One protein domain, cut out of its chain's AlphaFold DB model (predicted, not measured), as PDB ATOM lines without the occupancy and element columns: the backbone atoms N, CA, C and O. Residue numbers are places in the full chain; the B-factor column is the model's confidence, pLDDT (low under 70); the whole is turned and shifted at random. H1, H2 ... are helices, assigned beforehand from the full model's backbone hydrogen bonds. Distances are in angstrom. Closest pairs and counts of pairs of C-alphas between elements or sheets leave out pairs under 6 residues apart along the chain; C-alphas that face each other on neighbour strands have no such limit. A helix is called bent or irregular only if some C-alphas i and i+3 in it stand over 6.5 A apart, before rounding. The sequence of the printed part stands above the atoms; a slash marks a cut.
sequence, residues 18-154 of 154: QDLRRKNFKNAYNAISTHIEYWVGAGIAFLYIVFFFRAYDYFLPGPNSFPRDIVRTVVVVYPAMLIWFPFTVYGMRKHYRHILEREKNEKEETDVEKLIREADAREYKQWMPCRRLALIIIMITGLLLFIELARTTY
ATOM      1  N   GLN A  18     -45.392 -67.154 -26.413       78.44
ATOM      2  CA  GLN A  18     -45.804 -66.400 -25.221       78.44
ATOM      3  C   GLN A  18     -44.818 -66.508 -24.041       78.44
ATOM      4  O   GLN A  18     -44.578 -65.506 -23.358       78.44
ATOM      5  N   ASP A  19     -44.225 -67.682 -23.826       78.50
ATOM      6  CA  ASP A  19     -43.262 -67.912 -22.742       78.50
ATOM      7  C   ASP A  19     -41.952 -67.156 -22.979       78.50
ATOM      8  O   ASP A  19     -41.463 -66.439 -22.099       78.50
ATOM      9  N   LEU A  20     -41.456 -67.209 -24.216       78.44
ATOM     10  CA  LEU A  20     -40.283 -66.471 -24.675       78.44
ATOM     11  C   LEU A  20     -40.480 -64.966 -24.606       78.44
ATOM     12  O   LEU A  20     -39.668 -64.239 -24.037       78.44
ATOM     13  N   ARG A  21     -41.639 -64.501 -25.070       80.62
ATOM     14  CA  ARG A  21     -42.046 -63.101 -24.997       80.62
ATOM     15  C   ARG A  21     -41.999 -62.569 -23.569       80.62
ATOM     16  O   ARG A  21     -41.538 -61.454 -23.323       80.62
ATOM     17  N   ARG A  22     -42.493 -63.354 -22.605       80.50
ATOM     18  CA  ARG A  22     -42.517 -62.961 -21.191       80.50
ATOM     19  C   ARG A  22     -41.111 -62.945 -20.594       80.50
ATOM     20  O   ARG A  22     -40.810 -62.019 -19.839       80.50
ATOM     21  N   LYS A  23     -40.273 -63.927 -20.937       82.50
ATOM     22  CA  LYS A  23     -38.878 -64.041 -20.487       82.50
ATOM     23  C   LYS A  23     -38.022 -62.887 -21.024       82.50
ATOM     24  O   LYS A  23     -37.415 -62.173 -20.228       82.50
ATOM     25  N   ASN A  24     -38.064 -62.633 -22.331       81.19
ATOM     26  CA  ASN A  24     -37.306 -61.567 -22.993       81.19
ATOM     27  C   ASN A  24     -37.728 -60.183 -22.497       81.19
ATOM     28  O   ASN A  24     -36.879 -59.384 -22.109       81.19
ATOM     29  N   PHE A  25     -39.040 -59.931 -22.392       81.88
ATOM     30  CA  PHE A  25     -39.543 -58.681 -21.824       81.88
ATOM     31  C   PHE A  25     -39.074 -58.480 -20.379       81.88
ATOM     32  O   PHE A  25     -38.651 -57.389 -20.022       81.88
ATOM     33  N   LYS A  26     -39.136 -59.517 -19.532       82.25
ATOM     34  CA  LYS A  26     -38.695 -59.418 -18.132       82.25
ATOM     35  C   LYS A  26     -37.196 -59.120 -18.036       82.25
ATOM     36  O   LYS A  26     -36.795 -58.316 -17.199       82.25
ATOM     37  N   ASN A  27     -36.385 -59.733 -18.893       80.50
ATOM     38  CA  ASN A  27     -34.944 -59.500 -18.924       80.50
ATOM     39  C   ASN A  27     -34.610 -58.076 -19.384       80.50
ATOM     40  O   ASN A  27     -33.879 -57.382 -18.682       80.50
ATOM     41  N   ALA A  28     -35.208 -57.611 -20.486       81.50
ATOM     42  CA  ALA A  28     -35.037 -56.240 -20.970       81.50
ATOM     43  C   ALA A  28     -35.537 -55.202 -19.948       81.50
ATOM     44  O   ALA A  28     -34.895 -54.180 -19.728       81.50
ATOM     45  N   TYR A  29     -36.647 -55.492 -19.262       80.19
ATOM     46  CA  TYR A  29     -37.200 -54.621 -18.225       80.19
ATOM     47  C   TYR A  29     -36.305 -54.529 -16.983       80.19
ATOM     48  O   TYR A  29     -36.134 -53.463 -16.398       80.19
ATOM     49  N   ASN A  30     -35.700 -55.637 -16.562       78.75
ATOM     50  CA  ASN A  30     -34.763 -55.605 -15.441       78.75
ATOM     51  C   ASN A  30     -33.478 -54.850 -15.807       78.75
ATOM     52  O   ASN A  30     -32.915 -54.153 -14.958       78.75
ATOM     53  N   ALA A  31     -33.044 -54.968 -17.062       76.56
ATOM     54  CA  ALA A  31     -31.859 -54.297 -17.568       76.56
ATOM     55  C   ALA A  31     -32.085 -52.784 -17.719       76.56
ATOM     56  O   ALA A  31     -31.278 -52.017 -17.219       76.56
ATOM     57  N   ILE A  32     -33.239 -52.325 -18.231       80.25
ATOM     58  CA  ILE A  32     -33.491 -50.886 -18.463       80.25
ATOM     59  C   ILE A  32     -33.388 -50.005 -17.216       80.25
ATOM     60  O   ILE A  32     -33.101 -48.817 -17.336       80.25
ATOM     61  N   SER A  33     -33.524 -50.583 -16.021       70.75
ATOM     62  CA  SER A  33     -33.294 -49.885 -14.751       70.75
ATOM     63  C   SER A  33     -31.872 -49.319 -14.570       70.75
ATOM     64  O   SER A  33     -31.651 -48.529 -13.648       70.75
ATOM     65  N   THR A  34     -30.909 -49.703 -15.411       70.44
ATOM     66  CA  THR A  34     -29.548 -49.143 -15.420       70.44
ATOM     67  C   THR A  34     -29.419 -47.881 -16.255       70.44
ATOM     68  O   THR A  34     -28.463 -47.138 -16.067       70.44
ATOM     69  N   HIS A  35     -30.375 -47.603 -17.141       72.44
ATOM     70  CA  HIS A  35     -30.308 -46.450 -18.024       72.44
ATOM     71  C   HIS A  35     -31.024 -45.240 -17.436       72.44
ATOM     72  O   HIS A  35     -32.076 -45.345 -16.797       72.44
ATOM     73  N   ILE A  36     -30.472 -44.058 -17.709       68.12
ATOM     74  CA  ILE A  36     -31.024 -42.793 -17.228       68.12
ATOM     75  C   ILE A  36     -32.441 -42.546 -17.760       68.12
ATOM     76  O   ILE A  36     -33.253 -41.971 -17.047       68.12
ATOM     77  N   GLU A  37     -32.793 -43.047 -18.952       71.75
ATOM     78  CA  GLU A  37     -34.144 -42.892 -19.507       71.75
ATOM     79  C   GLU A  37     -35.232 -43.540 -18.633       71.75
ATOM     80  O   GLU A  37     -36.339 -43.004 -18.539       71.75
ATOM     81  N   TYR A  38     -34.919 -44.646 -17.945       76.94
ATOM     82  CA  TYR A  38     -35.827 -45.263 -16.973       76.94
ATOM     83  C   TYR A  38     -36.073 -44.332 -15.783       76.94
ATOM     84  O   TYR A  38     -37.215 -44.127 -15.380       76.94
ATOM     85  N   TRP A  39     -35.009 -43.722 -15.258       76.44
ATOM     86  CA  TRP A  39     -35.081 -42.798 -14.125       76.44
ATOM     87  C   TRP A  39     -35.700 -41.445 -14.486       76.44
ATOM     88  O   TRP A  39     -36.364 -40.839 -13.651       76.44
ATOM     89  N   VAL A  40     -35.559 -40.987 -15.731       77.88
ATOM     90  CA  VAL A  40     -36.258 -39.795 -16.233       77.88
ATOM     91  C   VAL A  40     -37.761 -40.057 -16.309       77.88
ATOM     92  O   VAL A  40     -38.540 -39.270 -15.774       77.88
ATOM     93  N   GLY A  41     -38.178 -41.188 -16.892       76.88
ATOM     94  CA  GLY A  41     -39.584 -41.606 -16.869       76.88
ATOM     95  C   GLY A  41     -40.114 -41.744 -15.438       76.88
ATOM     96  O   GLY A  41     -41.235 -41.321 -15.148       76.88
ATOM     97  N   ALA A  42     -39.267 -42.241 -14.533       81.12
ATOM     98  CA  ALA A  42     -39.574 -42.343 -13.118       81.12
ATOM     99  C   ALA A  42     -39.815 -41.008 -12.430       81.12
ATOM    100  O   ALA A  42     -40.818 -40.834 -11.739       81.12
ATOM    101  N   GLY A  43     -38.901 -40.065 -12.642       81.00
ATOM    102  CA  GLY A  43     -38.990 -38.722 -12.095       81.00
ATOM    103  C   GLY A  43     -40.233 -37.996 -12.595       81.00
ATOM    104  O   GLY A  43     -40.942 -37.397 -11.796       81.00
ATOM    105  N   ILE A  44     -40.557 -38.108 -13.887       81.56
ATOM    106  CA  ILE A  44     -41.760 -37.487 -14.465       81.56
ATOM    107  C   ILE A  44     -43.031 -38.064 -13.831       81.56
ATOM    108  O   ILE A  44     -43.911 -37.307 -13.424       81.56
ATOM    109  N   ALA A  45     -43.125 -39.390 -13.708       83.38
ATOM    110  CA  ALA A  45     -44.265 -40.035 -13.061       83.38
ATOM    111  C   ALA A  45     -44.378 -39.643 -11.580       83.38
ATOM    112  O   ALA A  45     -45.473 -39.389 -11.088       83.38
ATOM    113  N   PHE A  46     -43.252 -39.534 -10.875       82.56
ATOM    114  CA  PHE A  46     -43.230 -39.096  -9.485       82.56
ATOM    115  C   PHE A  46     -43.681 -37.637  -9.322       82.56
ATOM    116  O   PHE A  46     -44.527 -37.349  -8.478       82.56
ATOM    117  N   LEU A  47     -43.183 -36.723 -10.160       82.44
ATOM    118  CA  LEU A  47     -43.609 -35.320 -10.168       82.44
ATOM    119  C   LEU A  47     -45.101 -35.186 -10.485       82.44
ATOM    120  O   LEU A  47     -45.795 -34.407  -9.832       82.44
ATOM    121  N   TYR A  48     -45.604 -35.982 -11.433       84.19
ATOM    122  CA  TYR A  48     -47.033 -36.073 -11.723       84.19
ATOM    123  C   TYR A  48     -47.818 -36.480 -10.472       84.19
ATOM    124  O   TYR A  48     -48.782 -35.811 -10.113       84.19
ATOM    125  N   ILE A  49     -47.379 -37.533  -9.775       83.81
ATOM    126  CA  ILE A  49     -48.032 -38.016  -8.554       83.81
ATOM    127  C   ILE A  49     -48.088 -36.905  -7.500       83.81
ATOM    128  O   ILE A  49     -49.170 -36.583  -7.018       83.81
ATOM    129  N   VAL A  50     -46.955 -36.277  -7.174       82.94
ATOM    130  CA  VAL A  50     -46.894 -35.217  -6.151       82.94
ATOM    131  C   VAL A  50     -47.806 -34.042  -6.509       82.94
ATOM    132  O   VAL A  50     -48.567 -33.568  -5.660       82.94
ATOM    133  N   PHE A  51     -47.769 -33.597  -7.766       82.50
ATOM    134  CA  PHE A  51     -48.605 -32.500  -8.244       82.50
ATOM    135  C   PHE A  51     -50.097 -32.838  -8.148       82.50
ATOM    136  O   PHE A  51     -50.872 -32.063  -7.587       82.50
ATOM    137  N   PHE A  52     -50.506 -34.007  -8.644       80.94
ATOM    138  CA  PHE A  52     -51.914 -34.393  -8.675       80.94
ATOM    139  C   PHE A  52     -52.466 -34.791  -7.305       80.94
ATOM    140  O   PHE A  52     -53.650 -34.573  -7.073       80.94
ATOM    141  N   PHE A  53     -51.642 -35.273  -6.368       81.56
ATOM    142  CA  PHE A  53     -52.062 -35.422  -4.969       81.56
ATOM    143  C   PHE A  53     -52.469 -34.071  -4.368       81.56
ATOM    144  O   PHE A  53     -53.542 -33.963  -3.778       81.56
ATOM    145  N   ARG A  54     -51.660 -33.023  -4.578       81.50
ATOM    146  CA  ARG A  54     -51.984 -31.667  -4.105       81.50
ATOM    147  C   ARG A  54     -53.162 -31.051  -4.846       81.50
ATOM    148  O   ARG A  54     -54.021 -30.447  -4.210       81.50
ATOM    149  N   ALA A  55     -53.233 -31.232  -6.162       79.94
ATOM    150  CA  ALA A  55     -54.367 -30.760  -6.949       79.94
ATOM    151  C   ALA A  55     -55.674 -31.436  -6.504       79.94
ATOM    152  O   ALA A  55     -56.686 -30.759  -6.348       79.94
ATOM    153  N   TYR A  56     -55.658 -32.745  -6.239       80.69
ATOM    154  CA  TYR A  56     -56.836 -33.479  -5.777       80.69
ATOM    155  C   TYR A  56     -57.366 -32.929  -4.451       80.69
ATOM    156  O   TYR A  56     -58.568 -32.724  -4.316       80.69
ATOM    157  N   ASP A  57     -56.486 -32.643  -3.489       80.19
ATOM    158  CA  ASP A  57     -56.900 -32.059  -2.209       80.19
ATOM    159  C   ASP A  57     -57.427 -30.626  -2.351       80.19
ATOM    160  O   ASP A  57     -58.345 -30.245  -1.628       80.19
ATOM    161  N   TYR A  58     -56.893 -29.854  -3.302       80.25
ATOM    162  CA  TYR A  58     -57.382 -28.508  -3.609       80.25
ATOM    163  C   TYR A  58     -58.776 -28.519  -4.258       80.25
ATOM    164  O   TYR A  58     -59.641 -27.740  -3.868       80.25
ATOM    165  N   PHE A  59     -59.010 -29.398  -5.239       80.56
ATOM    166  CA  PHE A  59     -60.279 -29.456  -5.977       80.56
ATOM    167  C   PHE A  59     -61.383 -30.223  -5.244       80.56
ATOM    168  O   PHE A  59     -62.561 -29.924  -5.427       80.56
ATOM    169  N   LEU A  60     -61.020 -31.217  -4.434       79.44
ATOM    170  CA  LEU A  60     -61.952 -32.051  -3.675       79.44
ATOM    171  C   LEU A  60     -61.586 -32.014  -2.185       79.44
ATOM    172  O   LEU A  60     -61.153 -33.038  -1.631       79.44
ATOM    173  N   PRO A  61     -61.746 -30.850  -1.525       76.44
ATOM    174  CA  PRO A  61     -61.545 -30.745  -0.090       76.44
ATOM    175  C   PRO A  61     -62.588 -31.617   0.614       76.44
ATOM    176  O   PRO A  61     -63.786 -31.533   0.351       76.44
ATOM    177  N   GLY A  62     -62.134 -32.503   1.492       73.06
ATOM    178  CA  GLY A  62     -63.012 -33.429   2.196       73.06
ATOM    179  C   GLY A  62     -62.288 -34.122   3.342       73.06
ATOM    180  O   GLY A  62     -61.055 -34.117   3.370       73.06
ATOM    181  N   PRO A  63     -63.026 -34.721   4.290       74.56
ATOM    182  CA  PRO A  63     -62.429 -35.390   5.437       74.56
ATOM    183  C   PRO A  63     -61.476 -36.500   4.979       74.56
ATOM    184  O   PRO A  63     -61.803 -37.279   4.074       74.56
ATOM    185  N   ASN A  64     -60.304 -36.571   5.616       71.88
ATOM    186  CA  ASN A  64     -59.310 -37.625   5.401       71.88
ATOM    187  C   ASN A  64     -59.886 -38.957   5.883       71.88
ATOM    188  O   ASN A  64     -59.784 -39.333   7.048       71.88
ATOM    189  N   SER A  65     -60.579 -39.629   4.972       77.81
ATOM    190  CA  SER A  65     -61.241 -40.902   5.195       77.81
ATOM    191  C   SER A  65     -60.565 -41.960   4.337       77.81
ATOM    192  O   SER A  65     -60.243 -41.725   3.171       77.81
ATOM    193  N   PHE A  66     -60.403 -43.152   4.909       74.06
ATOM    194  CA  PHE A  66     -59.798 -44.306   4.245       74.06
ATOM    195  C   PHE A  66     -60.296 -44.547   2.796       74.06
ATOM    196  O   PHE A  66     -59.457 -44.703   1.907       74.06
ATOM    197  N   PRO A  67     -61.613 -44.515   2.486       77.81
ATOM    198  CA  PRO A  67     -62.081 -44.679   1.106       77.81
ATOM    199  C   PRO A  67     -61.674 -43.527   0.174       77.81
ATOM    200  O   PRO A  67     -61.314 -43.782  -0.976       77.81
ATOM    201  N   ARG A  68     -61.676 -42.271   0.649       74.75
ATOM    202  CA  ARG A  68     -61.227 -41.112  -0.143       74.75
ATOM    203  C   ARG A  68     -59.749 -41.238  -0.500       74.75
ATOM    204  O   ARG A  68     -59.387 -40.978  -1.645       74.75
ATOM    205  N   ASP A  69     -58.915 -41.679   0.439       77.00
ATOM    206  CA  ASP A  69     -57.482 -41.870   0.206       77.00
ATOM    207  C   ASP A  69     -57.181 -42.983  -0.801       77.00
ATOM    208  O   ASP A  69     -56.302 -42.814  -1.651       77.00
ATOM    209  N   ILE A  70     -57.934 -44.088  -0.771       77.69
ATOM    210  CA  ILE A  70     -57.812 -45.151  -1.780       77.69
ATOM    211  C   ILE A  70     -58.176 -44.613  -3.163       77.69
ATOM    212  O   ILE A  70     -57.403 -44.781  -4.105       77.69
ATOM    213  N   VAL A  71     -59.323 -43.939  -3.290       79.12
ATOM    214  CA  VAL A  71     -59.780 -43.382  -4.572       79.12
ATOM    215  C   VAL A  71     -58.774 -42.362  -5.102       79.12
ATOM    216  O   VAL A  71     -58.362 -42.461  -6.255       79.12
ATOM    217  N   ARG A  72     -58.303 -41.446  -4.248       79.88
ATOM    218  CA  ARG A  72     -57.256 -40.474  -4.583       79.88
ATOM    219  C   ARG A  72     -55.996 -41.171  -5.088       79.88
ATOM    220  O   ARG A  72     -55.487 -40.827  -6.149       79.88
ATOM    221  N   THR A  73     -55.523 -42.186  -4.370       79.75
ATOM    222  CA  THR A  73     -54.317 -42.929  -4.751       79.75
ATOM    223  C   THR A  73     -54.492 -43.608  -6.106       79.75
ATOM    224  O   THR A  73     -53.624 -43.481  -6.964       79.75
ATOM    225  N   VAL A  74     -55.620 -44.278  -6.351       78.25
ATOM    226  CA  VAL A  74     -55.885 -44.942  -7.637       78.25
ATOM    227  C   VAL A  74     -55.946 -43.926  -8.779       78.25
ATOM    228  O   VAL A  74     -55.297 -44.130  -9.805       78.25
ATOM    229  N   VAL A  75     -56.668 -42.817  -8.596       79.25
ATOM    230  CA  VAL A  75     -56.838 -41.767  -9.614       79.25
ATOM    231  C   VAL A  75     -55.518 -41.079  -9.953       79.25
ATOM    232  O   VAL A  75     -55.290 -40.757 -11.114       79.25
ATOM    233  N   VAL A  76     -54.636 -40.874  -8.974       80.38
ATOM    234  CA  VAL A  76     -53.357 -40.177  -9.176       80.38
ATOM    235  C   VAL A  76     -52.264 -41.119  -9.695       80.38
ATOM    236  O   VAL A  76     -51.498 -40.759 -10.589       80.38
ATOM    237  N   VAL A  77     -52.185 -42.341  -9.165       78.62
ATOM    238  CA  VAL A  77     -51.113 -43.291  -9.503       78.62
ATOM    239  C   VAL A  77     -51.356 -43.961 -10.855       78.62
ATOM    240  O   VAL A  77     -50.401 -44.209 -11.592       78.62
ATOM    241  N   TYR A  78     -52.611 -44.241 -11.223       76.00
ATOM    242  CA  TYR A  78     -52.909 -44.936 -12.477       76.00
ATOM    243  C   TYR A  78     -52.421 -44.171 -13.726       76.00
ATOM    244  O   TYR A  78     -51.678 -44.759 -14.518       76.00
ATOM    245  N   PRO A  79     -52.702 -42.864 -13.903       76.94
ATOM    246  CA  PRO A  79     -52.171 -42.095 -15.028       76.94
ATOM    247  C   PRO A  79     -50.645 -41.957 -14.990       76.94
ATOM    248  O   PRO A  79     -50.003 -41.996 -16.037       76.94
ATOM    249  N   ALA A  80     -50.040 -41.870 -13.801       76.62
ATOM    250  CA  ALA A  80     -48.585 -41.832 -13.664       76.62
ATOM    251  C   ALA A  80     -47.927 -43.111 -14.210       76.62
ATOM    252  O   ALA A  80     -46.928 -43.048 -14.930       76.62
ATOM    253  N   MET A  81     -48.529 -44.273 -13.941       74.62
ATOM    254  CA  MET A  81     -48.097 -45.554 -14.511       74.62
ATOM    255  C   MET A  81     -48.269 -45.594 -16.036       74.62
ATOM    256  O   MET A  81     -47.408 -46.136 -16.735       74.62
ATOM    257  N   LEU A  82     -49.337 -44.986 -16.568       74.75
ATOM    258  CA  LEU A  82     -49.543 -44.854 -18.015       74.75
ATOM    259  C   LEU A  82     -48.507 -43.946 -18.684       74.75
ATOM    260  O   LEU A  82     -48.182 -44.174 -19.845       74.75
ATOM    261  N   ILE A  83     -47.966 -42.954 -17.974       74.75
ATOM    262  CA  ILE A  83     -46.858 -42.121 -18.460       74.75
ATOM    263  C   ILE A  83     -45.542 -42.902 -18.395       74.75
ATOM    264  O   ILE A  83     -44.777 -42.904 -19.355       74.75
ATOM    265  N   TRP A  84     -45.288 -43.619 -17.300       77.38
ATOM    266  CA  TRP A  84     -44.057 -44.390 -17.100       77.38
ATOM    267  C   TRP A  84     -43.870 -45.500 -18.148       77.38
ATOM    268  O   TRP A  84     -42.768 -45.737 -18.660       77.38
ATOM    269  N   PHE A  85     -44.942 -46.223 -18.470       75.88
ATOM    270  CA  PHE A  85     -44.864 -47.432 -19.288       75.88
ATOM    271  C   PHE A  85     -44.328 -47.183 -20.720       75.88
ATOM    272  O   PHE A  85     -43.386 -47.867 -21.122       75.88
ATOM    273  N   PRO A  86     -44.786 -46.170 -21.480       71.62
ATOM    274  CA  PRO A  86     -44.207 -45.812 -22.776       71.62
ATOM    275  C   PRO A  86     -42.724 -45.434 -22.725       71.62
ATOM    276  O   PRO A  86     -41.986 -45.800 -23.640       71.62
ATOM    277  N   PHE A  87     -42.267 -44.746 -21.671       72.56
ATOM    278  CA  PHE A  87     -40.851 -44.392 -21.505       72.56
ATOM    279  C   PHE A  87     -39.983 -45.631 -21.303       72.56
ATOM    280  O   PHE A  87     -38.933 -45.765 -21.934       72.56
ATOM    281  N   THR A  88     -40.443 -46.580 -20.488       75.88
ATOM    282  CA  THR A  88     -39.710 -47.838 -20.294       75.88
ATOM    283  C   THR A  88     -39.692 -48.696 -21.544       75.88
ATOM    284  O   THR A  88     -38.643 -49.231 -21.889       75.88
ATOM    285  N   VAL A  89     -40.806 -48.791 -22.274       76.44
ATOM    286  CA  VAL A  89     -40.845 -49.517 -23.552       76.44
ATOM    287  C   VAL A  89     -39.945 -48.861 -24.595       76.44
ATOM    288  O   VAL A  89     -39.232 -49.564 -25.308       76.44
ATOM    289  N   TYR A  90     -39.922 -47.531 -24.662       76.38
ATOM    290  CA  TYR A  90     -39.001 -46.806 -25.532       76.38
ATOM    291  C   TYR A  90     -37.537 -47.094 -25.183       76.38
ATOM    292  O   TYR A  90     -36.770 -47.477 -26.064       76.38
ATOM    293  N   GLY A  91     -37.170 -46.990 -23.903       72.38
ATOM    294  CA  GLY A  91     -35.820 -47.304 -23.438       72.38
ATOM    295  C   GLY A  91     -35.423 -48.752 -23.740       72.38
ATOM    296  O   GLY A  91     -34.349 -48.996 -24.286       72.38
ATOM    297  N   MET A  92     -36.314 -49.712 -23.469       79.44
ATOM    298  CA  MET A  92     -36.081 -51.129 -23.769       79.44
ATOM    299  C   MET A  92     -35.857 -51.377 -25.263       79.44
ATOM    300  O   MET A  92     -34.960 -52.131 -25.620       79.44
ATOM    301  N   ARG A  93     -36.637 -50.743 -26.147       76.25
ATOM    302  CA  ARG A  93     -36.466 -50.897 -27.602       76.25
ATOM    303  C   ARG A  93     -35.209 -50.212 -28.131       76.25
ATOM    304  O   ARG A  93     -34.662 -50.665 -29.128       76.25
ATOM    305  N   LYS A  94     -34.763 -49.128 -27.491       77.88
ATOM    306  CA  LYS A  94     -33.564 -48.385 -27.893       77.88
ATOM    307  C   LYS A  94     -32.278 -49.120 -27.509       77.88
ATOM    308  O   LYS A  94     -31.399 -49.246 -28.352       77.88
ATOM    309  N   HIS A  95     -32.189 -49.615 -26.275       70.88
ATOM    310  CA  HIS A  95     -30.949 -50.192 -25.730       70.88
ATOM    311  C   HIS A  95     -30.933 -51.726 -25.741       70.88
ATOM    312  O   HIS A  95     -29.903 -52.337 -25.992       70.88
ATOM    313  N   TYR A  96     -32.088 -52.374 -25.570       74.00
ATOM    314  CA  TYR A  96     -32.189 -53.832 -25.393       74.00
ATOM    315  C   TYR A  96     -32.963 -54.538 -26.503       74.00
ATOM    316  O   TYR A  96     -33.554 -55.598 -26.282       74.00
ATOM    317  N   ARG A  97     -32.940 -53.983 -27.718       75.06
ATOM    318  CA  ARG A  97     -33.579 -54.603 -28.887       75.06
ATOM    319  C   ARG A  97     -33.121 -56.049 -29.102       75.06
ATOM    320  O   ARG A  97     -33.953 -56.926 -29.309       75.06
ATOM    321  N   HIS A  98     -31.826 -56.300 -28.936       72.06
ATOM    322  CA  HIS A  98     -31.223 -57.627 -29.051       72.06
ATOM    323  C   HIS A  98     -31.742 -58.621 -27.987       72.06
ATOM    324  O   HIS A  98     -31.872 -59.810 -28.259       72.06
ATOM    325  N   ILE A  99     -32.106 -58.160 -26.778       75.44
ATOM    326  CA  ILE A  99     -32.738 -59.013 -25.750       75.44
ATOM    327  C   ILE A  99     -34.195 -59.306 -26.114       75.44
ATOM    328  O   ILE A  99     -34.691 -60.397 -25.833       75.44
ATOM    329  N   LEU A 100     -34.893 -58.342 -26.720       73.62
ATOM    330  CA  LEU A 100     -36.285 -58.503 -27.137       73.62
ATOM    331  C   LEU A 100     -36.416 -59.515 -28.285       73.62
ATOM    332  O   LEU A 100     -37.316 -60.348 -28.233       73.62
ATOM    333  N   GLU A 101     -35.493 -59.488 -29.247       74.69
ATOM    334  CA  GLU A 101     -35.448 -60.386 -30.416       74.69
ATOM    335  C   GLU A 101     -34.732 -61.728 -30.134       74.69
ATOM    336  O   GLU A 101     -34.625 -62.578 -31.018       74.69
ATOM    337  N   ARG A 102     -34.266 -61.956 -28.896       66.69
ATOM    338  CA  ARG A 102     -33.525 -63.164 -28.500       66.69
ATOM    339  C   ARG A 102     -34.323 -64.440 -28.809       66.69
ATOM    340  O   ARG A 102     -35.501 -64.520 -28.467       66.69
ATOM    341  N   GLU A 103     -33.653 -65.413 -29.425       64.62
ATOM    342  CA  GLU A 103     -34.191 -66.670 -29.993       64.62
ATOM    343  C   GLU A 103     -34.960 -66.544 -31.325       64.62
ATOM    344  O   GLU A 103     -35.199 -67.551 -31.984       64.62
ATOM    345  N   LYS A 104     -35.254 -65.332 -31.826       58.97
ATOM    346  CA  LYS A 104     -35.679 -65.159 -33.232       58.97
ATOM    347  C   LYS A 104     -34.518 -65.428 -34.205       58.97
ATOM    348  O   LYS A 104     -34.735 -65.951 -35.294       58.97
ATOM    349  N   ASN A 105     -33.294 -65.122 -33.764       54.09
ATOM    350  CA  ASN A 105     -32.050 -65.221 -34.533       54.09
ATOM    351  C   ASN A 105     -31.138 -66.379 -34.077       54.09
ATOM    352  O   ASN A 105     -29.974 -66.413 -34.451       54.09
ATOM    353  N   GLU A 106     -31.629 -67.339 -33.280       52.88
ATOM    354  CA  GLU A 106     -30.801 -68.394 -32.646       52.88
ATOM    355  C   GLU A 106     -30.009 -69.275 -33.634       52.88
ATOM    356  O   GLU A 106     -29.105 -70.003 -33.234       52.88
ATOM    357  N   LYS A 107     -30.316 -69.202 -34.934       51.34
ATOM    358  CA  LYS A 107     -29.558 -69.891 -35.984       51.34
ATOM    359  C   LYS A 107     -28.241 -69.193 -36.367       51.34
ATOM    360  O   LYS A 107     -27.400 -69.852 -36.963       51.34
ATOM    361  N   GLU A 108     -28.037 -67.925 -36.004       53.28
ATOM    362  CA  GLU A 108     -26.819 -67.146 -36.284       53.28
ATOM    363  C   GLU A 108     -26.516 -66.166 -35.131       53.28
ATOM    364  O   GLU A 108     -26.562 -64.947 -35.298       53.28
ATOM    365  N   GLU A 109     -26.214 -66.671 -33.929       56.00
ATOM    366  CA  GLU A 109     -25.686 -65.816 -32.851       56.00
ATOM    367  C   GLU A 109     -24.276 -65.344 -33.264       56.00
ATOM    368  O   GLU A 109     -23.296 -66.084 -33.181       56.00
ATOM    369  N   THR A 110     -24.180 -64.128 -33.804       64.75
ATOM    370  CA  THR A 110     -22.928 -63.554 -34.320       64.75
ATOM    371  C   THR A 110     -22.047 -63.087 -33.159       64.75
ATOM    372  O   THR A 110     -22.551 -62.577 -32.159       64.75
ATOM    373  N   ASP A 111     -20.717 -63.184 -33.287       70.12
ATOM    374  CA  ASP A 111     -19.754 -62.763 -32.244       70.12
ATOM    375  C   ASP A 111     -19.995 -61.329 -31.729       70.12
ATOM    376  O   ASP A 111     -19.744 -61.008 -30.564       70.12
ATOM    377  N   VAL A 112     -20.562 -60.475 -32.581       63.81
ATOM    378  CA  VAL A 112     -20.982 -59.109 -32.255       63.81
ATOM    379  C   VAL A 112     -22.082 -59.079 -31.183       63.81
ATOM    380  O   VAL A 112     -21.983 -58.305 -30.233       63.81
ATOM    381  N   GLU A 113     -23.103 -59.936 -31.270       65.56
ATOM    382  CA  GLU A 113     -24.181 -60.003 -30.271       65.56
ATOM    383  C   GLU A 113     -23.665 -60.484 -28.909       65.56
ATOM    384  O   GLU A 113     -24.128 -60.033 -27.854       65.56
ATOM    385  N   LYS A 114     -22.664 -61.371 -28.918       69.50
ATOM    386  CA  LYS A 114     -21.996 -61.841 -27.703       69.50
ATOM    387  C   LYS A 114     -21.189 -60.723 -27.040       69.50
ATOM    388  O   LYS A 114     -21.292 -60.538 -25.828       69.50
ATOM    389  N   LEU A 115     -20.459 -59.931 -27.826       71.38
ATOM    390  CA  LEU A 115     -19.707 -58.773 -27.334       71.38
ATOM    391  C   LEU A 115     -20.620 -57.680 -26.758       71.38
ATOM    392  O   LEU A 115     -20.307 -57.134 -25.699       71.38
ATOM    393  N   ILE A 116     -21.764 -57.404 -27.397       68.88
ATOM    394  CA  ILE A 116     -22.774 -56.460 -26.885       68.88
ATOM    395  C   ILE A 116     -23.314 -56.943 -25.535       68.88
ATOM    396  O   ILE A 116     -23.341 -56.187 -24.569       68.88
ATOM    397  N   ARG A 117     -23.640 -58.234 -25.412       66.75
ATOM    398  CA  ARG A 117     -24.110 -58.824 -24.149       66.75
ATOM    399  C   ARG A 117     -23.086 -58.704 -23.022       66.75
ATOM    400  O   ARG A 117     -23.454 -58.449 -21.877       66.75
ATOM    401  N   GLU A 118     -21.810 -58.922 -23.319       72.44
ATOM    402  CA  GLU A 118     -20.741 -58.771 -22.331       72.44
ATOM    403  C   GLU A 118     -20.512 -57.306 -21.944       72.44
ATOM    404  O   GLU A 118     -20.226 -57.021 -20.779       72.44
ATOM    405  N   ALA A 119     -20.644 -56.373 -22.892       70.44
ATOM    406  CA  ALA A 119     -20.615 -54.940 -22.615       70.44
ATOM    407  C   ALA A 119     -21.778 -54.529 -21.694       70.44
ATOM    408  O   ALA A 119     -21.527 -53.961 -20.632       70.44
ATOM    409  N   ASP A 120     -23.004 -54.947 -22.005       64.94
ATOM    410  CA  ASP A 120     -24.196 -54.660 -21.201       64.94
ATOM    411  C   ASP A 120     -24.133 -55.298 -19.809       64.94
ATOM    412  O   ASP A 120     -24.538 -54.698 -18.814       64.94
ATOM    413  N   ALA A 121     -23.600 -56.519 -19.695       66.31
ATOM    414  CA  ALA A 121     -23.420 -57.182 -18.405       66.31
ATOM    415  C   ALA A 121     -22.381 -56.463 -17.527       66.31
ATOM    416  O   ALA A 121     -22.523 -56.425 -16.298       66.31
ATOM    417  N   ARG A 122     -21.338 -55.887 -18.142       71.25
ATOM    418  CA  ARG A 122     -20.346 -55.049 -17.454       71.25
ATOM    419  C   ARG A 122     -20.956 -53.721 -17.022       71.25
ATOM    420  O   ARG A 122     -20.817 -53.362 -15.853       71.25
ATOM    421  N   GLU A 123     -21.689 -53.060 -17.910       65.38
ATOM    422  CA  GLU A 123     -22.392 -51.815 -17.603       65.38
ATOM    423  C   GLU A 123     -23.414 -52.034 -16.474       65.38
ATOM    424  O   GLU A 123     -23.410 -51.315 -15.474       65.38
ATOM    425  N   TYR A 124     -24.188 -53.122 -16.518       60.66
ATOM    426  CA  TYR A 124     -25.114 -53.489 -15.446       60.66
ATOM    427  C   TYR A 124     -24.421 -53.657 -14.088       60.66
ATOM    428  O   TYR A 124     -24.914 -53.158 -13.071       60.66
ATOM    429  N   LYS A 125     -23.265 -54.333 -14.044       66.00
ATOM    430  CA  LYS A 125     -22.485 -54.481 -12.804       66.00
ATOM    431  C   LYS A 125     -21.971 -53.136 -12.288       66.00
ATOM    432  O   LYS A 125     -21.992 -52.920 -11.077       66.00
ATOM    433  N   GLN A 126     -21.552 -52.244 -13.180       71.25
ATOM    434  CA  GLN A 126     -21.031 -50.925 -12.827       71.25
ATOM    435  C   GLN A 126     -22.115 -50.001 -12.255       71.25
ATOM    436  O   GLN A 126     -21.872 -49.300 -11.274       71.25
ATOM    437  N   TRP A 127     -23.327 -50.041 -12.808       58.66
ATOM    438  CA  TRP A 127     -24.445 -49.202 -12.366       58.66
ATOM    439  C   TRP A 127     -25.232 -49.780 -11.184       58.66
ATOM    440  O   TRP A 127     -26.001 -49.061 -10.549       58.66
ATOM    441  N   MET A 128     -25.031 -51.052 -10.831       59.50
ATOM    442  CA  MET A 128     -25.675 -51.699  -9.681       59.50
ATOM    443  C   MET A 128     -25.551 -50.912  -8.352       59.50
ATOM    444  O   MET A 128     -26.574 -50.768  -7.670       59.50
ATOM    445  N   PRO A 129     -24.374 -50.381  -7.953       66.81
ATOM    446  CA  PRO A 129     -24.251 -49.535  -6.762       66.81
ATOM    447  C   PRO A 129     -24.969 -48.185  -6.907       66.81
ATOM    448  O   PRO A 129     -25.705 -47.802  -5.999       66.81
ATOM    449  N   CYS A 130     -24.847 -47.505  -8.052       62.28
ATOM    450  CA  CYS A 130     -25.566 -46.252  -8.326       62.28
ATOM    451  C   CYS A 130     -27.087 -46.448  -8.258       62.28
ATOM    452  O   CYS A 130     -27.791 -45.628  -7.675       62.28
ATOM    453  N   ARG A 131     -27.589 -47.582  -8.759       61.78
ATOM    454  CA  ARG A 131     -28.997 -47.983  -8.660       61.78
ATOM    455  C   ARG A 131     -29.447 -48.141  -7.209       61.78
ATOM    456  O   ARG A 131     -30.535 -47.697  -6.857       61.78
ATOM    457  N   ARG A 132     -28.630 -48.781  -6.361       65.19
ATOM    458  CA  ARG A 132     -28.933 -48.921  -4.924       65.19
ATOM    459  C   ARG A 132     -28.983 -47.558  -4.245       65.19
ATOM    460  O   ARG A 132     -29.925 -47.309  -3.504       65.19
ATOM    461  N   LEU A 133     -28.026 -46.678  -4.530       70.12
ATOM    462  CA  LEU A 133     -28.006 -45.325  -3.974       70.12
ATOM    463  C   LEU A 133     -29.210 -44.499  -4.434       70.12
ATOM    464  O   LEU A 133     -29.865 -43.887  -3.600       70.12
ATOM    465  N   ALA A 134     -29.563 -44.542  -5.721       64.25
ATOM    466  CA  ALA A 134     -30.747 -43.862  -6.244       64.25
ATOM    467  C   ALA A 134     -32.035 -44.354  -5.563       64.25
ATOM    468  O   ALA A 134     -32.849 -43.540  -5.135       64.25
ATOM    469  N   LEU A 135     -32.197 -45.670  -5.380       64.62
ATOM    470  CA  LEU A 135     -33.337 -46.237  -4.648       64.62
ATOM    471  C   LEU A 135     -33.360 -45.815  -3.175       64.62
ATOM    472  O   LEU A 135     -34.428 -45.508  -2.658       64.62
ATOM    473  N   ILE A 136     -32.204 -45.776  -2.507       72.31
ATOM    474  CA  ILE A 136     -32.093 -45.302  -1.121       72.31
ATOM    475  C   ILE A 136     -32.484 -43.823  -1.035       72.31
ATOM    476  O   ILE A 136     -33.280 -43.458  -0.177       72.31
ATOM    477  N   ILE A 137     -31.994 -42.979  -1.945       71.88
ATOM    478  CA  ILE A 137     -32.336 -41.552  -1.994       71.88
ATOM    479  C   ILE A 137     -33.833 -41.366  -2.243       71.88
ATOM    480  O   ILE A 137     -34.450 -40.559  -1.554       71.88
ATOM    481  N   ILE A 138     -34.432 -42.130  -3.162       70.69
ATOM    482  CA  ILE A 138     -35.879 -42.100  -3.442       70.69
ATOM    483  C   ILE A 138     -36.690 -42.552  -2.225       70.69
ATOM    484  O   ILE A 138     -37.686 -41.923  -1.884       70.69
ATOM    485  N   MET A 139     -36.254 -43.607  -1.535       68.25
ATOM    486  CA  MET A 139     -36.883 -44.064  -0.294       68.25
ATOM    487  C   MET A 139     -36.819 -42.983   0.787       68.25
ATOM    488  O   MET A 139     -37.835 -42.698   1.411       68.25
ATOM    489  N   ILE A 140     -35.656 -42.351   0.978       76.81
ATOM    490  CA  ILE A 140     -35.460 -41.276   1.961       76.81
ATOM    491  C   ILE A 140     -36.315 -40.057   1.606       76.81
ATOM    492  O   ILE A 140     -37.017 -39.540   2.468       76.81
ATOM    493  N   THR A 141     -36.303 -39.610   0.348       72.44
ATOM    494  CA  THR A 141     -37.129 -38.470  -0.093       72.44
ATOM    495  C   THR A 141     -38.619 -38.773   0.010       72.44
ATOM    496  O   THR A 141     -39.368 -37.919   0.475       72.44
ATOM    497  N   GLY A 142     -39.057 -39.987  -0.332       69.75
ATOM    498  CA  GLY A 142     -40.432 -40.439  -0.112       69.75
ATOM    499  C   GLY A 142     -40.830 -40.421   1.367       69.75
ATOM    500  O   GLY A 142     -41.909 -39.940   1.702       69.75
ATOM    501  N   LEU A 143     -39.942 -40.872   2.258       72.56
ATOM    502  CA  LEU A 143     -40.142 -40.828   3.711       72.56
ATOM    503  C   LEU A 143     -40.227 -39.391   4.239       72.56
ATOM    504  O   LEU A 143     -41.121 -39.082   5.018       72.56
ATOM    505  N   LEU A 144     -39.339 -38.503   3.786       73.81
ATOM    506  CA  LEU A 144     -39.354 -37.086   4.163       73.81
ATOM    507  C   LEU A 144     -40.638 -36.393   3.700       73.81
ATOM    508  O   LEU A 144     -41.259 -35.670   4.474       73.81
ATOM    509  N   LEU A 145     -41.080 -36.662   2.469       66.31
ATOM    510  CA  LEU A 145     -42.344 -36.138   1.948       66.31
ATOM    511  C   LEU A 145     -43.551 -36.681   2.715       66.31
ATOM    512  O   LEU A 145     -44.494 -35.933   2.952       66.31
ATOM    513  N   PHE A 146     -43.520 -37.949   3.130       63.31
ATOM    514  CA  PHE A 146     -44.565 -38.539   3.965       63.31
ATOM    515  C   PHE A 146     -44.628 -37.887   5.352       63.31
ATOM    516  O   PHE A 146     -45.716 -37.581   5.831       63.31
ATOM    517  N   ILE A 147     -43.475 -37.617   5.974       70.44
ATOM    518  CA  ILE A 147     -43.386 -36.920   7.267       70.44
ATOM    519  C   ILE A 147     -43.918 -35.483   7.156       70.44
ATOM    520  O   ILE A 147     -44.694 -35.052   8.009       70.44
ATOM    521  N   GLU A 148     -43.553 -34.752   6.102       66.75
ATOM    522  CA  GLU A 148     -44.064 -33.396   5.847       66.75
ATOM    523  C   GLU A 148     -45.572 -33.384   5.548       66.75
ATOM    524  O   GLU A 148     -46.307 -32.521   6.034       66.75
ATOM    525  N   LEU A 149     -46.078 -34.377   4.808       55.12
ATOM    526  CA  LEU A 149     -47.522 -34.532   4.623       55.12
ATOM    527  C   LEU A 149     -48.231 -34.814   5.953       55.12
ATOM    528  O   LEU A 149     -49.241 -34.184   6.241       55.12
ATOM    529  N   ALA A 150     -47.689 -35.711   6.781       56.78
ATOM    530  CA  ALA A 150     -48.273 -36.047   8.076       56.78
ATOM    531  C   ALA A 150     -48.309 -34.841   9.035       56.78
ATOM    532  O   ALA A 150     -49.282 -34.672   9.768       56.78
ATOM    533  N   ARG A 151     -47.284 -33.977   8.995       57.16
ATOM    534  CA  ARG A 151     -47.227 -32.726   9.772       57.16
ATOM    535  C   ARG A 151     -48.253 -31.688   9.344       57.16
ATOM    536  O   ARG A 151     -48.702 -30.923  10.182       57.16
ATOM    537  N   THR A 152     -48.592 -31.631   8.060       53.66
ATOM    538  CA  THR A 152     -49.541 -30.637   7.526       53.66
ATOM    539  C   THR A 152     -51.006 -31.044   7.702       53.66
ATOM    540  O   THR A 152     -51.894 -30.222   7.491       53.66
ATOM    541  N   THR A 153     -51.266 -32.293   8.097       48.44
ATOM    542  CA  THR A 153     -52.609 -32.830   8.373       48.44
ATOM    543  C   THR A 153     -53.015 -32.843   9.852       48.44
ATOM    544  O   THR A 153     -54.143 -33.246  10.133       48.44
ATOM    545  N   TYR A 154     -52.131 -32.435  10.773       42.53
ATOM    546  CA  TYR A 154     -52.415 -32.284  12.209       42.53
ATOM    547  C   TYR A 154     -52.560 -30.817  12.608       42.53
ATOM    548  O   TYR A 154     -51.797 -29.985  12.068       42.53
TER     549      TYR A 154
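Overview. This is residues 18 to 154 of the 154 residues of an uncharacterized protein of Raoultella sp. BIGb0149 (UniProt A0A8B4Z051). Two long helices, H2 and H3, fold back on each other as a helical hairpin, and the long arm H5b of the bent last helix H5 runs beside H2, near it but not touching. H1 stands crosswise at the end of the hairpin where H2 begins and H3 ends, with the short H4 packed on it, and the arm H5a lies at that same end. The printed part has 137 residues with five named helices, in the order H1, H2, H3, H4, H5, and no named strand, and its class is all helix. It is loose, with a radius of gyration of the C-alphas of 19.7 A, and spans 63 by 32 by 20 A, only just a rod.

Arrangement. H1, residues 18 to 32, is close to but not clearly touching H2, residues 36 to 59; their closest C-alphas, those of Ile 32 and Tyr 38, are 6.3 A apart. H2 and H3, residues 66 to 95, form a hairpin and touch, with a shallow tilt of 22 degrees, opposite ways; their closest C-alphas, those of Ala 45 and Ala 80, are 4.7 A apart. H3 has a kink of 28 degrees near residue 80. With residues 28 to 32 alone H1 touches residues 88 to 95 of H3, about perpendicular at 89 degrees; the closest C-alphas are those of Ile 32 and Met 92, 5.9 A apart. H4, residues 97 to 100, touches H1, with the C-alphas of Asn 24 and Leu 100 closest at 5.3 A. H5, residues 111 to 152, was assigned as one helix by its hydrogen bonds but is bent: C-alphas 126 and 129 are 7.0 A apart, and its arms H5a, residues 111 to 126, and H5b, residues 129 to 152, stand at a steep tilt of 45 degrees. H5a is close to but not clearly touching H1, with the C-alphas of Ala 31 and Tyr 124 closest at 7.1 A. H5b and H2 are near each other, with 6 pairs of C-alphas within 10 A, while H5b and H3 are apart. In H1, H2, H5a and H5b every O i to N i+4 pair is within hydrogen-bond range, in H3 22 of 26 are, and H4 is too short for such a pair.

Along the chain. H1 begins at C-alpha 18 (-45.804, -66.400, -25.221) and is 20.9 A long. H2 is 34.1 A long, H3 42.0 A and H4 5.1 A. H3 begins at C-alpha 66 (-59.798, -44.306, 4.245). H5a is 22.8 A long and H5b 34.7 A, ending at C-alpha 152 (-49.541, -30.637, 7.526).

Size, cuts and confidence. The C-alphas farthest apart, those of Lys 107 and Tyr 154, are 65.3 A apart. The printed part has no cut and no long link. Residues 105 to 112 stand free, as do residues 146 to 152, which belong to H5. Mean pLDDT of the printed part is 72.5; 39 residues are under 70, among them residues 102 to 110, 127 to 132 and 148 to 154.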